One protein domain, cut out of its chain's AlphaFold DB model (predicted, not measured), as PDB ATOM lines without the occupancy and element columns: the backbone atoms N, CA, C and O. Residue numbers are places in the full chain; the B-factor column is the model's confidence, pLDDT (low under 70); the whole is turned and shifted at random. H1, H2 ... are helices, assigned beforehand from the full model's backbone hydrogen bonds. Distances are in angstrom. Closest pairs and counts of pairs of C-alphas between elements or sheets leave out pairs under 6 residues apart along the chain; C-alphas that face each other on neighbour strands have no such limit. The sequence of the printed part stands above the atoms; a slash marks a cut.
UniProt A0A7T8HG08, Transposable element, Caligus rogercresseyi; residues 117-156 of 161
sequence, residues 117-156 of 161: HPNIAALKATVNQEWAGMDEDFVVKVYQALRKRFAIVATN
ATOM      1  N   HIS A 117     -37.530  -7.917 -16.024       94.06
ATOM      2  CA  HIS A 117     -38.700  -7.068 -15.804       94.06
ATOM      3  C   HIS A 117     -39.253  -6.519 -17.119       94.06
ATOM      4  O   HIS A 117     -38.469  -6.157 -18.000       94.06
ATOM      5  N   PRO A 118     -40.585  -6.409 -17.264       93.56
ATOM      6  CA  PRO A 118     -41.209  -5.880 -18.478       93.56
ATOM      7  C   PRO A 118     -41.014  -4.366 -18.638       93.56
ATOM      8  O   PRO A 118     -41.081  -3.852 -19.750       93.56
ATOM      9  N   ASN A 119     -40.796  -3.639 -17.538       94.31
ATOM     10  CA  ASN A 119     -40.573  -2.197 -17.534       94.31
ATOM     11  C   ASN A 119     -39.891  -1.738 -16.231       94.31
ATOM     12  O   ASN A 119     -39.715  -2.507 -15.284       94.31
ATOM     13  N   ILE A 120     -39.526  -0.455 -16.184       93.75
ATOM     14  CA  ILE A 120     -38.837   0.157 -15.039       93.75
ATOM     15  C   ILE A 120     -39.727   0.191 -13.788       93.75
ATOM     16  O   ILE A 120     -39.214   0.066 -12.679       93.75
ATOM     17  N   ALA A 121     -41.047   0.347 -13.931       94.00
ATOM     18  CA  ALA A 121     -41.955   0.378 -12.784       94.00
ATOM     19  C   ALA A 121     -42.005  -0.981 -12.069       94.00
ATOM     20  O   ALA A 121     -41.924  -1.026 -10.843       94.00
ATOM     21  N   ALA A 122     -42.041  -2.077 -12.830       91.25
ATOM     22  CA  ALA A 122     -41.952  -3.432 -12.297       91.25
ATOM     23  C   ALA A 122     -40.616  -3.667 -11.575       91.25
ATOM     24  O   ALA A 122     -40.619  -4.121 -10.434       91.25
ATOM     25  N   LEU A 123     -39.491  -3.250 -12.174       93.50
ATOM     26  CA  LEU A 123     -38.182  -3.335 -11.519       93.50
ATOM     27  C   LEU A 123     -38.152  -2.553 -10.196       93.50
ATOM     28  O   LEU A 123     -37.686  -3.075  -9.188       93.50
ATOM     29  N   LYS A 124     -38.671  -1.317 -10.177       93.88
ATOM     30  CA  LYS A 124     -38.755  -0.499  -8.954       93.88
ATOM     31  C   LYS A 124     -39.594  -1.178  -7.873       93.88
ATOM     32  O   LYS A 124     -39.194  -1.177  -6.713       93.88
ATOM     33  N   ALA A 125     -40.730  -1.762  -8.247       93.50
ATOM     34  CA  ALA A 125     -41.584  -2.489  -7.316       93.50
ATOM     35  C   ALA A 125     -40.841  -3.684  -6.704       93.50
ATOM     36  O   ALA A 125     -40.849  -3.842  -5.486       93.50
ATOM     37  N   THR A 126     -40.129  -4.465  -7.520       92.62
ATOM     38  CA  THR A 126     -39.324  -5.590  -7.030       92.62
ATOM     39  C   THR A 126     -38.172  -5.129  -6.140       92.62
ATOM     40  O   THR A 126     -37.987  -5.690  -5.070       92.62
ATOM     41  N   VAL A 127     -37.437  -4.077  -6.510       92.94
ATOM     42  CA  VAL A 127     -36.374  -3.508  -5.661       92.94
ATOM     43  C   VAL A 127     -36.921  -3.081  -4.297       92.94
ATOM     44  O   VAL A 127     -36.338  -3.429  -3.274       92.94
ATOM     45  N   ASN A 128     -38.060  -2.385  -4.268       93.38
ATOM     46  CA  ASN A 128     -38.694  -1.963  -3.018       93.38
ATOM     47  C   ASN A 128     -39.169  -3.156  -2.182       93.38
ATOM     48  O   ASN A 128     -39.040  -3.134  -0.961       93.38
ATOM     49  N   GLN A 129     -39.701  -4.193  -2.829       93.69
ATOM     50  CA  GLN A 129     -40.115  -5.422  -2.161       93.69
ATOM     51  C   GLN A 129     -38.919  -6.148  -1.532       93.69
ATOM     52  O   GLN A 129     -38.998  -6.545  -0.373       93.69
ATOM     53  N   GLU A 130     -37.808  -6.287  -2.258       93.00
ATOM     54  CA  GLU A 130     -36.593  -6.934  -1.747       93.00
ATOM     55  C   GLU A 130     -35.912  -6.114  -0.645       93.00
ATOM     56  O   GLU A 130     -35.374  -6.684   0.301       93.00
ATOM     57  N   TRP A 131     -35.970  -4.780  -0.731       91.19
ATOM     58  CA  TRP A 131     -35.515  -3.893   0.342       91.19
ATOM     59  C   TRP A 131     -36.372  -4.058   1.604       91.19
ATOM     60  O   TRP A 131     -35.841  -4.240   2.695       91.19
ATOM     61  N   ALA A 132     -37.701  -4.020   1.467       90.88
ATOM     62  CA  ALA A 132     -38.624  -4.128   2.598       90.88
ATOM     63  C   ALA A 132     -38.644  -5.530   3.229       90.88
ATOM     64  O   ALA A 132     -38.881  -5.659   4.425       90.88
ATOM     65  N   GLY A 133     -38.399  -6.571   2.431       90.19
ATOM     66  CA  GLY A 133     -38.287  -7.958   2.884       90.19
ATOM     67  C   GLY A 133     -36.888  -8.349   3.365       90.19
ATOM     68  O   GLY A 133     -36.626  -9.538   3.548       90.19
ATOM     69  N   MET A 134     -35.970  -7.390   3.512       90.81
ATOM     70  CA  MET A 134     -34.618  -7.671   3.972       90.81
ATOM     71  C   MET A 134     -34.627  -8.075   5.447       90.81
ATOM     72  O   MET A 134     -35.147  -7.364   6.302       90.81
ATOM     73  N   ASP A 135     -34.034  -9.232   5.727       89.88
ATOM     74  CA  ASP A 135     -33.959  -9.800   7.069       89.88
ATOM     75  C   ASP A 135     -33.098  -8.918   7.991       89.88
ATOM     76  O   ASP A 135     -31.980  -8.530   7.634       89.88
ATOM     77  N   GLU A 136     -33.593  -8.626   9.193       88.31
ATOM     78  CA  GLU A 136     -32.842  -7.898  10.216       88.31
ATOM     79  C   GLU A 136     -31.528  -8.619  10.561       88.31
ATOM     80  O   GLU A 136     -30.476  -7.981  10.676       88.31
ATOM     81  N   ASP A 137     -31.532  -9.955  10.593       88.88
ATOM     82  CA  ASP A 137     -30.329 -10.757  10.816       88.88
ATOM     83  C   ASP A 137     -29.300 -10.558   9.700       88.88
ATOM     84  O   ASP A 137     -28.089 -10.590   9.944       88.88
ATOM     85  N   PHE A 138     -29.753 -10.357   8.459       86.44
ATOM     86  CA  PHE A 138     -28.862 -10.047   7.344       86.44
ATOM     87  C   PHE A 138     -28.209  -8.675   7.541       86.44
ATOM     88  O   PHE A 138     -26.986  -8.565   7.416       86.44
ATOM     89  N   VAL A 139     -28.986  -7.658   7.926       85.06
ATOM     90  CA  VAL A 139     -28.475  -6.306   8.217       85.06
ATOM     91  C   VAL A 139     -27.422  -6.353   9.326       85.06
ATOM     92  O   VAL A 139     -26.322  -5.809   9.169       85.06
ATOM     93  N   VAL A 140     -27.707  -7.067  10.418       85.88
ATOM     94  CA  VAL A 140     -26.770  -7.239  11.536       85.88
ATOM     95  C   VAL A 140     -25.497  -7.963  11.085       85.88
ATOM     96  O   VAL A 140     -24.394  -7.522  11.419       85.88
ATOM     97  N   LYS A 141     -25.609  -9.034  10.288       86.56
ATOM     98  CA  LYS A 141     -24.447  -9.777   9.758       86.56
ATOM     99  C   LYS A 141     -23.566  -8.910   8.865       86.56
ATOM    100  O   LYS A 141     -22.344  -8.925   9.031       86.56
ATOM    101  N   VAL A 142     -24.160  -8.135   7.957       84.31
ATOM    102  CA  VAL A 142     -23.430  -7.195   7.090       84.31
ATOM    103  C   VAL A 142     -22.687  -6.168   7.941       84.31
ATOM    104  O   VAL A 142     -21.487  -5.959   7.750       84.31
ATOM    105  N   TYR A 143     -23.359  -5.588   8.936       82.50
ATOM    106  CA  TYR A 143     -22.743  -4.614   9.831       82.50
ATOM    107  C   TYR A 143     -21.572  -5.211  10.625       82.50
ATOM    108  O   TYR A 143     -20.496  -4.613  10.707       82.50
ATOM    109  N   GLN A 144     -21.732  -6.420  11.167       81.31
ATOM    110  CA  GLN A 144     -20.661  -7.119  11.879       81.31
ATOM    111  C   GLN A 144     -19.470  -7.445  10.967       81.31
ATOM    112  O   GLN A 144     -18.321  -7.270  11.378       81.31
ATOM    113  N   ALA A 145     -19.721  -7.899   9.736       79.81
ATOM    114  CA  ALA A 145     -18.672  -8.195   8.763       79.81
ATOM    115  C   ALA A 145     -17.875  -6.936   8.391       79.81
ATOM    116  O   ALA A 145     -16.644  -6.964   8.362       79.81
ATOM    117  N   LEU A 146     -18.561  -5.811   8.185       75.44
ATOM    118  CA  LEU A 146     -17.915  -4.529   7.910       75.44
ATOM    119  C   LEU A 146     -17.127  -4.015   9.111       75.44
ATOM    120  O   LEU A 146     -15.987  -3.588   8.949       75.44
ATOM    121  N   ARG A 147     -17.671  -4.127  10.326       72.88
ATOM    122  CA  ARG A 147     -16.953  -3.754  11.552       72.88
ATOM    123  C   ARG A 147     -15.647  -4.536  11.711       72.88
ATOM    124  O   ARG A 147     -14.642  -3.949  12.100       72.88
ATOM    125  N   LYS A 148     -15.637  -5.832  11.376       71.12
ATOM    126  CA  LYS A 148     -14.408  -6.646  11.356       71.12
ATOM    127  C   LYS A 148     -13.406  -6.134  10.321       71.12
ATOM    128  O   LYS A 148     -12.233  -6.001  10.642       71.12
ATOM    129  N   ARG A 149     -13.862  -5.790   9.112       67.94
ATOM    130  CA  ARG A 149     -12.998  -5.220   8.064       67.94
ATOM    131  C   ARG A 149     -12.394  -3.879   8.486       67.94
ATOM    132  O   ARG A 149     -11.195  -3.684   8.334       67.94
ATOM    133  N   PHE A 150     -13.177  -3.002   9.109       64.62
ATOM    134  CA  PHE A 150     -12.672  -1.738   9.651       64.62
ATOM    135  C   PHE A 150     -11.676  -1.927  10.800       64.62
ATOM    136  O   PHE A 150     -10.692  -1.197  10.873       64.62
ATOM    137  N   ALA A 151     -11.885  -2.922  11.666       59.72
ATOM    138  CA  ALA A 151     -10.929  -3.250  12.722       59.72
ATOM    139  C   ALA A 151      -9.561  -3.683  12.162       59.72
ATOM    140  O   ALA A 151      -8.542  -3.415  12.787       59.72
ATOM    141  N   ILE A 152      -9.536  -4.300  10.977       57.12
ATOM    142  CA  ILE A 152      -8.306  -4.766  10.317       57.12
ATOM    143  C   ILE A 152      -7.603  -3.619   9.572       57.12
ATOM    144  O   ILE A 152      -6.376  -3.515   9.589       57.12
ATOM    145  N   VAL A 153      -8.368  -2.680   9.008       55.41
ATOM    146  CA  VAL A 153      -7.824  -1.420   8.469       55.41
ATOM    147  C   VAL A 153      -7.174  -0.580   9.578       55.41
ATOM    148  O   VAL A 153      -6.092  -0.036   9.369       55.41
ATOM    149  N   ALA A 154      -7.754  -0.559  10.784       52.41
ATOM    150  CA  ALA A 154      -7.175   0.109  11.955       52.41
ATOM    151  C   ALA A 154      -5.852  -0.518  12.453       52.41
ATOM    152  O   ALA A 154      -5.153   0.097  13.254       52.41
ATOM    153  N   THR A 155      -5.483  -1.710  11.966       56.03
ATOM    154  CA  THR A 155      -4.202  -2.385  12.244       56.03
ATOM    155  C   THR A 155      -3.178  -2.252  11.103       56.03
ATOM    156  O   THR A 155      -2.343  -3.132  10.929       56.03
ATOM    157  N   ASN A 156      -3.212  -1.153  10.337       54.12
ATOM    158  CA  ASN A 156      -2.341  -0.877   9.178       54.12
ATOM    159  C   ASN A 156      -2.567  -1.792   7.954       54.12
ATOM    160  O   ASN A 156      -1.617  -2.257   7.328       54.12
TER     161      ASN A 156
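Overview. This is residues 117 to 156 of the 161 residues of the protein "Transposable element" of Caligus rogercresseyi (UniProt A0A7T8HG08). Two helices, H1 and then H2, make a wide, open V: they are joined near their ends by a tight link at the corner, and from there they spread away from each other with nothing packed between them. The 40 printed residues hold two named helices, in the order H1, H2, and no named strand; the class is all helix. The whole is extended, with a radius of gyration of the C-alphas of 16.0 A, and the C-alphas span 48 by 21 by 9 A.

Arrangement. H1, residues 120 to 132, is apart from H2, residues 136 to 153: no C-alpha of the one is within 8 A of the other. A tight link of 3 residues, Gly 133 to Asp 135, joins them. Residues 118 to 125, of which 120 to 125 belong to H1, stand free, and so do residues 127 to 156, of which 127 to 132 belong to H1 and 136 to 153 to H2. In H1 and H2 every O i to N i+4 pair is within hydrogen-bond range.

Along the chain. H1 runs from Ile 120 to Ala 132, 18.2 A from first to last C-alpha. Its C-alpha 120 is at (-38.837, 0.157, -15.039) and its C-alpha 132 at (-38.624, -4.128, 2.598), with the main change in z. H2 runs from Glu 136 to Val 153, 25.9 A from first to last C-alpha. Its C-alpha 136 is at (-32.842, -7.898, 10.216) and its C-alpha 153 at (-7.824, -1.420, 8.469), with the main change in x.

Size, cuts and confidence. The two C-alphas farthest apart are those of Pro 118 and Thr 155, 48.2 A. The printed part runs from 117 to 156 and has no cut. Its mean pLDDT is 82.4, with H1 at 93 and H2 at 76; residues 149 to 156 are under 70.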